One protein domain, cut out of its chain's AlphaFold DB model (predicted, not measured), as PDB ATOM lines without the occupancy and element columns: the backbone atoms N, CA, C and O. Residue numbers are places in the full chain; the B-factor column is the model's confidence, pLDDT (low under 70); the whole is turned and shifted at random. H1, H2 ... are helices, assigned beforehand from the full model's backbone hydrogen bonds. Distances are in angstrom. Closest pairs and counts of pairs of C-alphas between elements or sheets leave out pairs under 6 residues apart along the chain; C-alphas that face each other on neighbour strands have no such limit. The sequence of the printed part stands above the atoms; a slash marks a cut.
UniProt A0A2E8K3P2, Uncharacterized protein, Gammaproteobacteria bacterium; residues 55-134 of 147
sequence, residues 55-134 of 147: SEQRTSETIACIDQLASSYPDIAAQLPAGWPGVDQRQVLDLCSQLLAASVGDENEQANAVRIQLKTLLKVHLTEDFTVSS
ATOM      1  N   SER A  55     374.675 227.934 344.561       89.44
ATOM      2  CA  SER A  55     373.809 227.193 345.490       89.44
ATOM      3  C   SER A  55     372.427 227.825 345.672       89.44
ATOM      4  O   SER A  55     371.423 227.112 345.631       89.44
ATOM      5  N   GLU A  56     372.342 229.150 345.817       91.81
ATOM      6  CA  GLU A  56     371.058 229.851 345.986       91.81
ATOM      7  C   GLU A  56     370.192 229.776 344.722       91.81
ATOM      8  O   GLU A  56     369.000 229.449 344.791       91.81
ATOM      9  N   GLN A  57     370.800 230.017 343.556       93.44
ATOM     10  CA  GLN A  57     370.118 229.926 342.266       93.44
ATOM     11  C   GLN A  57     369.566 228.513 342.049       93.44
ATOM     12  O   GLN A  57     368.383 228.339 341.762       93.44
ATOM     13  N   ARG A  58     370.396 227.488 342.246       94.19
ATOM     14  CA  ARG A  58     370.007 226.090 342.015       94.19
ATOM     15  C   ARG A  58     368.977 225.585 343.010       94.19
ATOM     16  O   ARG A  58     368.103 224.802 342.638       94.19
ATOM     17  N   THR A  59     369.045 226.047 344.258       95.88
ATOM     18  CA  THR A  59     368.000 225.777 345.255       95.88
ATOM     19  C   THR A  59     366.668 226.346 344.770       95.88
ATOM     20  O   THR A  59     365.667 225.632 344.762       95.88
ATOM     21  N   SER A  60     366.671 227.580 344.261       96.38
ATOM     22  CA  SER A  60     365.478 228.232 343.709       96.38
ATOM     23  C   SER A  60     364.921 227.503 342.477       96.38
ATOM     24  O   SER A  60     363.717 227.270 342.389       96.38
ATOM     25  N   GLU A  61     365.780 227.078 341.545       97.31
ATOM     26  CA  GLU A  61     365.386 226.283 340.370       97.31
ATOM     27  C   GLU A  61     364.781 224.927 340.764       97.31
ATOM     28  O   GLU A  61     363.786 224.483 340.187       97.31
ATOM     29  N   THR A  62     365.361 224.274 341.773       97.56
ATOM     30  CA  THR A  62     364.889 222.979 342.275       97.56
ATOM     31  C   THR A  62     363.529 223.110 342.955       97.56
ATOM     32  O   THR A  62     362.636 222.303 342.693       97.56
ATOM     33  N   ILE A  63     363.344 224.151 343.772       97.88
ATOM     34  CA  ILE A  63     362.051 224.498 344.373       97.88
ATOM     35  C   ILE A  63     361.000 224.709 343.281       97.88
ATOM     36  O   ILE A  63     359.950 224.073 343.324       97.88
ATOM     37  N   ALA A  64     361.302 225.519 342.264       97.88
ATOM     38  CA  ALA A  64     360.370 225.791 341.172       97.88
ATOM     39  C   ALA A  64     359.975 224.516 340.401       97.88
ATOM     40  O   ALA A  64     358.811 224.337 340.042       97.88
ATOM     41  N   CYS A  65     360.923 223.599 340.179       97.94
ATOM     42  CA  CYS A  65     360.641 222.300 339.566       97.94
ATOM     43  C   CYS A  65     359.698 221.448 340.433       97.94
ATOM     44  O   CYS A  65     358.753 220.847 339.917       97.94
ATOM     45  N   ILE A  66     359.917 221.417 341.750       97.56
ATOM     46  CA  ILE A  66     359.052 220.695 342.691       97.56
ATOM     47  C   ILE A  66     357.658 221.330 342.756       97.56
ATOM     48  O   ILE A  66     356.674 220.596 342.731       97.56
ATOM     49  N   ASP A  67     357.548 222.660 342.753       97.50
ATOM     50  CA  ASP A  67     356.261 223.370 342.716       97.50
ATOM     51  C   ASP A  67     355.455 223.040 341.455       97.50
ATOM     52  O   ASP A  67     354.243 222.807 341.514       97.50
ATOM     53  N   GLN A  68     356.125 222.964 340.302       97.06
ATOM     54  CA  GLN A  68     355.492 222.574 339.045       97.06
ATOM     55  C   GLN A  68     354.967 221.129 339.096       97.06
ATOM     56  O   GLN A  68     353.848 220.851 338.647       97.06
ATOM     57  N   LEU A  69     355.752 220.215 339.669       97.12
ATOM     58  CA  LEU A  69     355.347 218.826 339.880       97.12
ATOM     59  C   LEU A  69     354.174 218.733 340.868       97.12
ATOM     60  O   LEU A  69     353.184 218.074 340.568       97.12
ATOM     61  N   ALA A  70     354.234 219.437 341.999       96.69
ATOM     62  CA  ALA A  70     353.179 219.464 343.011       96.69
ATOM     63  C   ALA A  70     351.859 220.043 342.475       96.69
ATOM     64  O   ALA A  70     350.784 219.550 342.810       96.69
ATOM     65  N   SER A  71     351.934 221.040 341.589       96.38
ATOM     66  CA  SER A  71     350.755 221.613 340.924       96.38
ATOM     67  C   SER A  71     350.066 220.623 339.979       96.38
ATOM     68  O   SER A  71     348.863 220.725 339.750       96.38
ATOM     69  N   SER A  72     350.827 219.675 339.427       96.19
ATOM     70  CA  SER A  72     350.330 218.671 338.478       96.19
ATOM     71  C   SER A  72     349.915 217.363 339.163       96.19
ATOM     72  O   SER A  72     349.034 216.666 338.666       96.19
ATOM     73  N   TYR A  73     350.527 217.036 340.308       96.25
ATOM     74  CA  TYR A  73     350.353 215.766 341.014       96.25
ATOM     75  C   TYR A  73     350.063 215.999 342.511       96.25
ATOM     76  O   TYR A  73     350.991 216.270 343.282       96.25
ATOM     77  N   PRO A  74     348.798 215.855 342.959       93.81
ATOM     78  CA  PRO A  74     348.393 216.119 344.344       93.81
ATOM     79  C   PRO A  74     349.155 215.311 345.404       93.81
ATOM     80  O   PRO A  74     349.419 215.821 346.492       93.81
ATOM     81  N   ASP A  75     349.562 214.080 345.088       92.25
ATOM     82  CA  ASP A  75     350.317 213.234 346.021       92.25
ATOM     83  C   ASP A  75     351.735 213.769 346.275       92.25
ATOM     84  O   ASP A  75     352.301 213.522 347.339       92.25
ATOM     85  N   ILE A  76     352.314 214.525 345.333       94.69
ATOM     86  CA  ILE A  76     353.569 215.260 345.558       94.69
ATOM     87  C   ILE A  76     353.304 216.459 346.468       94.69
ATOM     88  O   ILE A  76     354.060 216.682 347.412       94.69
ATOM     89  N   ALA A  77     352.212 217.198 346.241       94.69
ATOM     90  CA  ALA A  77     351.843 218.334 347.086       94.69
ATOM     91  C   ALA A  77     351.640 217.923 348.558       94.69
ATOM     92  O   ALA A  77     352.043 218.647 349.465       94.69
ATOM     93  N   ALA A  78     351.082 216.733 348.802       94.06
ATOM     94  CA  ALA A  78     350.896 216.178 350.143       94.06
ATOM     95  C   ALA A  78     352.211 215.819 350.868       94.06
ATOM     96  O   ALA A  78     352.209 215.658 352.087       94.06
ATOM     97  N   GLN A  79     353.322 215.690 350.136       93.62
ATOM     98  CA  GLN A  79     354.649 215.377 350.680       93.62
ATOM     99  C   GLN A  79     355.490 216.628 350.966       93.62
ATOM    100  O   GLN A  79     356.594 216.509 351.501       93.62
ATOM    101  N   LEU A  80     355.001 217.823 350.616       95.06
ATOM    102  CA  LEU A  80     355.749 219.055 350.841       95.06
ATOM    103  C   LEU A  80     355.926 219.315 352.347       95.06
ATOM    104  O   LEU A  80     354.967 219.205 353.118       95.06
ATOM    105  N   PRO A  81     357.143 219.674 352.792       94.19
ATOM    106  CA  PRO A  81     357.403 219.951 354.194       94.19
ATOM    107  C   PRO A  81     356.667 221.212 354.658       94.19
ATOM    108  O   PRO A  81     356.397 222.139 353.890       94.19
ATOM    109  N   ALA A  82     356.394 221.285 355.960       92.94
ATOM    110  CA  ALA A  82     355.874 222.505 356.563       92.94
ATOM    111  C   ALA A  82     356.856 223.670 356.345       92.94
ATOM    112  O   ALA A  82     358.050 223.534 356.605       92.94
ATOM    113  N   GLY A  83     356.342 224.814 355.887       91.44
ATOM    114  CA  GLY A  83     357.159 225.991 355.572       91.44
ATOM    115  C   GLY A  83     357.665 226.052 354.130       91.44
ATOM    116  O   GLY A  83     358.358 227.005 353.787       91.44
ATOM    117  N   TRP A  84     357.298 225.094 353.272       95.44
ATOM    118  CA  TRP A  84     357.562 225.174 351.835       95.44
ATOM    119  C   TRP A  84     356.950 226.445 351.199       95.44
ATOM    120  O   TRP A  84     355.818 226.797 351.547       95.44
ATOM    121  N   PRO A  85     357.647 227.137 350.269       91.44
ATOM    122  CA  PRO A  85     358.988 226.844 349.739       91.44
ATOM    123  C   PRO A  85     360.165 227.415 350.558       91.44
ATOM    124  O   PRO A  85     361.313 227.227 350.176       91.44
ATOM    125  N   GLY A  86     359.923 228.099 351.680       91.94
ATOM    126  CA  GLY A  86     360.943 228.785 352.494       91.94
ATOM    127  C   GLY A  86     361.821 227.879 353.370       91.94
ATOM    128  O   GLY A  86     362.217 228.286 354.461       91.94
ATOM    129  N   VAL A  87     362.078 226.651 352.928       92.94
ATOM    130  CA  VAL A  87     362.927 225.671 353.620       92.94
ATOM    131  C   VAL A  87     364.397 225.846 353.238       92.94
ATOM    132  O   VAL A  87     364.717 226.471 352.228       92.94
ATOM    133  N   ASP A  88     365.309 225.300 354.043       93.31
ATOM    134  CA  ASP A  88     366.737 225.372 353.729       93.31
ATOM    135  C   ASP A  88     367.144 224.422 352.580       93.31
ATOM    136  O   ASP A  88     366.428 223.483 352.219       93.31
ATOM    137  N   GLN A  89     368.328 224.650 352.000       92.94
ATOM    138  CA  GLN A  89     368.850 223.854 350.881       92.94
ATOM    139  C   GLN A  89     368.933 222.355 351.203       92.94
ATOM    140  O   GLN A  89     368.699 221.515 350.334       92.94
ATOM    141  N   ARG A  90     369.262 221.994 352.447       94.12
ATOM    142  CA  ARG A  90     369.367 220.591 352.851       94.12
ATOM    143  C   ARG A  90     367.995 219.928 352.816       94.12
ATOM    144  O   ARG A  90     367.874 218.832 352.281       94.12
ATOM    145  N   GLN A  91     366.970 220.603 353.323       95.38
ATOM    146  CA  GLN A  91     365.595 220.119 353.289       95.38
ATOM    147  C   GLN A  91     365.083 219.954 351.852       95.38
ATOM    148  O   GLN A  91     364.403 218.968 351.567       95.38
ATOM    149  N   VAL A  92     365.447 220.859 350.932       96.31
ATOM    150  CA  VAL A  92     365.129 220.707 349.500       96.31
ATOM    151  C   VAL A  92     365.764 219.432 348.934       96.31
ATOM    152  O   VAL A  92     365.074 218.627 348.310       96.31
ATOM    153  N   LEU A  93     367.055 219.201 349.187       95.19
ATOM    154  CA  LEU A  93     367.766 218.010 348.701       95.19
ATOM    155  C   LEU A  93     367.252 216.703 349.328       95.19
ATOM    156  O   LEU A  93     367.169 215.676 348.644       95.19
ATOM    157  N   ASP A  94     366.874 216.735 350.606       96.00
ATOM    158  CA  ASP A  94     366.257 215.600 351.293       96.00
ATOM    159  C   ASP A  94     364.906 215.249 350.647       96.00
ATOM    160  O   ASP A  94     364.639 214.073 350.380       96.00
ATOM    161  N   LEU A  95     364.085 216.251 350.309       97.06
ATOM    162  CA  LEU A  95     362.832 216.047 349.579       97.06
ATOM    163  C   LEU A  95     363.078 215.490 348.170       97.06
ATOM    164  O   LEU A  95     362.421 214.529 347.769       97.06
ATOM    165  N   CYS A  96     364.056 216.022 347.428       96.62
ATOM    166  CA  CYS A  96     364.428 215.472 346.123       96.62
ATOM    167  C   CYS A  96     364.788 213.987 346.213       96.62
ATOM    168  O   CYS A  96     364.362 213.189 345.377       96.62
ATOM    169  N   SER A  97     365.560 213.621 347.237       95.94
ATOM    170  CA  SER A  97     365.976 212.241 347.479       95.94
ATOM    171  C   SER A  97     364.775 211.336 347.747       95.94
ATOM    172  O   SER A  97     364.692 210.251 347.174       95.94
ATOM    173  N   GLN A  98     363.817 211.795 348.556       96.19
ATOM    174  CA  GLN A  98     362.584 211.059 348.854       96.19
ATOM    175  C   GLN A  98     361.718 210.862 347.604       96.19
ATOM    176  O   GLN A  98     361.340 209.731 347.302       96.19
ATOM    177  N   LEU A  99     361.471 211.928 346.834       96.38
ATOM    178  CA  LEU A  99     360.671 211.866 345.606       96.38
ATOM    179  C   LEU A  99     361.313 210.951 344.555       96.38
ATOM    180  O   LEU A  99     360.637 210.123 343.943       96.38
ATOM    181  N   LEU A 100     362.631 211.056 344.361       96.12
ATOM    182  CA  LEU A 100     363.355 210.192 343.431       96.12
ATOM    183  C   LEU A 100     363.349 208.736 343.889       96.12
ATOM    184  O   LEU A 100     363.119 207.862 343.055       96.12
ATOM    185  N   ALA A 101     363.565 208.465 345.178       95.75
ATOM    186  CA  ALA A 101     363.531 207.111 345.724       95.75
ATOM    187  C   ALA A 101     362.143 206.476 345.570       95.75
ATOM    188  O   ALA A 101     362.047 205.351 345.083       95.75
ATOM    189  N   ALA A 102     361.079 207.214 345.899       93.56
ATOM    190  CA  ALA A 102     359.698 206.766 345.725       93.56
ATOM    191  C   ALA A 102     359.356 206.492 344.253       93.56
ATOM    192  O   ALA A 102     358.571 205.600 343.954       93.56
ATOM    193  N   SER A 103     359.991 207.209 343.322       95.00
ATOM    194  CA  SER A 103     359.813 206.959 341.893       95.00
ATOM    195  C   SER A 103     360.519 205.690 341.396       95.00
ATOM    196  O   SER A 103     360.266 205.262 340.278       95.00
ATOM    197  N   VAL A 104     361.445 205.067 342.131       93.19
ATOM    198  CA  VAL A 104     362.181 203.909 341.596       93.19
ATOM    199  C   VAL A 104     361.257 202.695 341.468       93.19
ATOM    200  O   VAL A 104     360.711 202.214 342.450       93.19
ATOM    201  N   GLY A 105     361.130 202.164 340.249       88.38
ATOM    202  CA  GLY A 105     360.317 200.973 339.970       88.38
ATOM    203  C   GLY A 105     358.814 201.234 339.851       88.38
ATOM    204  O   GLY A 105     358.077 200.303 339.550       88.38
ATOM    205  N   ASP A 106     358.368 202.479 340.036       91.06
ATOM    206  CA  ASP A 106     356.978 202.883 339.838       91.06
ATOM    207  C   ASP A 106     356.761 203.400 338.403       91.06
ATOM    208  O   ASP A 106     357.449 204.312 337.931       91.06
ATOM    209  N   GLU A 107     355.825 202.793 337.679       92.81
ATOM    210  CA  GLU A 107     355.528 203.104 336.277       92.81
ATOM    211  C   GLU A 107     354.409 204.140 336.103       92.81
ATOM    212  O   GLU A 107     354.085 204.500 334.969       92.81
ATOM    213  N   ASN A 108     353.838 204.659 337.195       94.88
ATOM    214  CA  ASN A 108     352.806 205.685 337.102       94.88
ATOM    215  C   ASN A 108     353.332 207.003 336.489       94.88
ATOM    216  O   ASN A 108     354.537 207.263 336.364       94.88
ATOM    217  N   GLU A 109     352.396 207.846 336.054       94.88
ATOM    218  CA  GLU A 109     352.705 209.103 335.366       94.88
ATOM    219  C   GLU A 109     353.502 210.072 336.253       94.88
ATOM    220  O   GLU A 109     354.462 210.688 335.791       94.88
ATOM    221  N   GLN A 110     353.173 210.137 337.543       93.94
ATOM    222  CA  GLN A 110     353.855 210.972 338.531       93.94
ATOM    223  C   GLN A 110     355.330 210.585 338.700       93.94
ATOM    224  O   GLN A 110     356.219 211.433 338.633       93.94
ATOM    225  N   ALA A 111     355.609 209.301 338.905       94.44
ATOM    226  CA  ALA A 111     356.951 208.771 339.070       94.44
ATOM    227  C   ALA A 111     357.773 208.977 337.792       94.44
ATOM    228  O   ALA A 111     358.941 209.367 337.860       94.44
ATOM    229  N   ASN A 112     357.158 208.806 336.615       95.94
ATOM    230  CA  ASN A 112     357.773 209.176 335.341       95.94
ATOM    231  C   ASN A 112     358.106 210.673 335.272       95.94
ATOM    232  O   ASN A 112     359.231 211.020 334.908       95.94
ATOM    233  N   ALA A 113     357.187 211.558 335.664       95.81
ATOM    234  CA  ALA A 113     357.415 213.001 335.660       95.81
ATOM    235  C   ALA A 113     358.562 213.411 336.595       95.81
ATOM    236  O   ALA A 113     359.449 214.154 336.175       95.81
ATOM    237  N   VAL A 114     358.624 212.856 337.810       96.19
ATOM    238  CA  VAL A 114     359.743 213.064 338.747       96.19
ATOM    239  C   VAL A 114     361.071 212.610 338.126       96.19
ATOM    240  O   VAL A 114     362.066 213.340 338.150       96.19
ATOM    241  N   ARG A 115     361.108 211.426 337.501       95.38
ATOM    242  CA  ARG A 115     362.318 210.910 336.839       95.38
ATOM    243  C   ARG A 115     362.728 211.687 335.594       95.38
ATOM    244  O   ARG A 115     363.901 211.633 335.236       95.38
ATOM    245  N   ILE A 116     361.801 212.331 334.897       95.56
ATOM    246  CA  ILE A 116     362.106 213.086 333.677       95.56
ATOM    247  C   ILE A 116     362.503 214.514 334.024       95.56
ATOM    248  O   ILE A 116     363.489 215.005 333.488       95.56
ATOM    249  N   GLN A 117     361.776 215.175 334.918       96.56
ATOM    250  CA  GLN A 117     361.977 216.592 335.209       96.56
ATOM    251  C   GLN A 117     363.052 216.772 336.282       96.56
ATOM    252  O   GLN A 117     364.157 217.230 335.985       96.56
ATOM    253  N   LEU A 118     362.777 216.311 337.506       96.06
ATOM    254  CA  LEU A 118     363.648 216.550 338.657       96.06
ATOM    255  C   LEU A 118     365.023 215.891 338.488       96.06
ATOM    256  O   LEU A 118     366.054 216.528 338.681       96.06
ATOM    257  N   LYS A 119     365.065 214.624 338.060       94.19
ATOM    258  CA  LYS A 119     366.343 213.927 337.823       94.19
ATOM    259  C   LYS A 119     367.181 214.603 336.736       94.19
ATOM    260  O   LYS A 119     368.405 214.591 336.833       94.19
ATOM    261  N   THR A 120     366.551 215.128 335.684       95.75
ATOM    262  CA  THR A 120     367.278 215.798 334.596       95.75
ATOM    263  C   THR A 120     367.879 217.103 335.086       95.75
ATOM    264  O   THR A 120     369.066 217.317 334.866       95.75
ATOM    265  N   LEU A 121     367.110 217.912 335.822       96.88
ATOM    266  CA  LEU A 121     367.605 219.149 336.426       96.88
ATOM    267  C   LEU A 121     368.813 218.888 337.339       96.88
ATOM    268  O   LEU A 121     369.884 219.448 337.125       96.88
ATOM    269  N   LEU A 122     368.687 217.950 338.282       95.50
ATOM    270  CA  LEU A 122     369.776 217.624 339.209       95.50
ATOM    271  C   LEU A 122     371.013 217.075 338.489       95.50
ATOM    272  O   LEU A 122     372.141 217.343 338.891       95.50
ATOM    273  N   LYS A 123     370.828 216.323 337.397       95.38
ATOM    274  CA  LYS A 123     371.949 215.875 336.561       95.38
ATOM    275  C   LYS A 123     372.667 217.033 335.879       95.38
ATOM    276  O   LYS A 123     373.888 216.962 335.760       95.38
ATOM    277  N   VAL A 124     371.942 218.051 335.421       95.12
ATOM    278  CA  VAL A 124     372.548 219.255 334.838       95.12
ATOM    279  C   VAL A 124     373.404 219.951 335.893       95.12
ATOM    280  O   VAL A 124     374.602 220.100 335.669       95.12
ATOM    281  N   HIS A 125     372.849 220.227 337.079       94.25
ATOM    282  CA  HIS A 125     373.595 220.850 338.182       94.25
ATOM    283  C   HIS A 125     374.852 220.057 338.566       94.25
ATOM    284  O   HIS A 125     375.938 220.622 338.649       94.25
ATOM    285  N   LEU A 126     374.735 218.733 338.715       91.38
ATOM    286  CA  LEU A 126     375.876 217.862 339.024       91.38
ATOM    287  C   LEU A 126     376.939 217.859 337.916       91.38
ATOM    288  O   LEU A 126     378.132 217.782 338.199       91.38
ATOM    289  N   THR A 127     376.522 217.922 336.650       91.94
ATOM    290  CA  THR A 127     377.451 217.957 335.510       91.94
ATOM    291  C   THR A 127     378.209 219.278 335.468       91.94
ATOM    292  O   THR A 127     379.413 219.293 335.209       91.94
ATOM    293  N   GLU A 128     377.528 220.384 335.749       90.31
ATOM    294  CA  GLU A 128     378.147 221.702 335.871       90.31
ATOM    295  C   GLU A 128     379.139 221.741 337.037       90.31
ATOM    296  O   GLU A 128     380.281 222.154 336.837       90.31
ATOM    297  N   ASP A 129     378.761 221.230 338.213       87.31
ATOM    298  CA  ASP A 129     379.659 221.127 339.372       87.31
ATOM    299  C   ASP A 129     380.896 220.310 339.069       87.31
ATOM    300  O   ASP A 129     382.022 220.704 339.391       87.31
ATOM    301  N   PHE A 130     380.700 219.171 338.414       86.12
ATOM    302  CA  PHE A 130     381.804 218.339 337.991       86.12
ATOM    303  C   PHE A 130     382.694 219.070 336.984       86.12
ATOM    304  O   PHE A 130     383.912 218.999 337.085       86.12
ATOM    305  N   THR A 131     382.120 219.818 336.043       86.25
ATOM    306  CA  THR A 131     382.889 220.574 335.044       86.25
ATOM    307  C   THR A 131     383.739 221.661 335.697       86.25
ATOM    308  O   THR A 131     384.923 221.785 335.380       86.25
ATOM    309  N   VAL A 132     383.162 222.407 336.642       84.88
ATOM    310  CA  VAL A 132     383.866 223.455 337.388       84.88
ATOM    311  C   VAL A 132     384.970 222.848 338.255       84.88
ATOM    312  O   VAL A 132     386.100 223.328 338.231       84.88
ATOM    313  N   SER A 133     384.685 221.765 338.983       83.44
ATOM    314  CA  SER A 133     385.623 221.158 339.938       83.44
ATOM    315  C   SER A 133     386.612 220.156 339.328       83.44
ATOM    316  O   SER A 133     387.623 219.847 339.958       83.44
ATOM    317  N   SER A 134     386.394 219.680 338.098       83.75
ATOM    318  CA  SER A 134     387.253 218.702 337.406       83.75
ATOM    319  C   SER A 134     388.753 219.050 337.426       83.75
ATOM    320  O   SER A 134     389.557 218.168 337.746       83.75
TER     321      SER A 134
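This is residues 55 to 134 of the 147 residues of an uncharacterized protein of Gammaproteobacteria bacterium (UniProt A0A2E8K3P2). H1 lies side by side with H4 and H5, which follow each other in a row, and H3 crosses over one side of them. Residues 126 to 134 of H5 stick out. The printed part has 80 residues with five named helices, H1 to H5, all helix, compact with a radius of gyration of the C-alphas of 12.6 A, spanning 38 by 29 by 17 A.

H1, residues 55 to 72, begins at C-alpha 55 (373.809, 227.193, 345.490) and measures 25.9 A. H2 is residues 74 to 77, H3 89 to 102, 20.1 A, and H4 109 to 116. H5, 118 to 134, measures 23.7 A, ending at C-alpha 134 (387.253, 218.702, 337.406).

H1 touches H5 opposite ways at a shallow tilt of 14 degrees, closest C-alphas Cys 65 and Leu 118, 6.6 A. H3 touches H1 at a steep tilt of 41 degrees, closest C-alphas Thr 59 and Gln 89, 6.0 A. H3 touches H4, closest C-alphas Leu 100 and Val 114, 6.6 A. H2 touches H1 only at the corner, closest C-alphas Ala 70 and Ala 77, 4.4 A. Every O i to N i+4 pair is within hydrogen-bond range in H1, H3, H4 and H5; H2 is too short for one.

The farthest C-alphas, Pro 74 and Ser 134, are 39.6 A apart. The link H2 to H3 is long. The printed part has no cut, and no printed residue is under 70 in pLDDT.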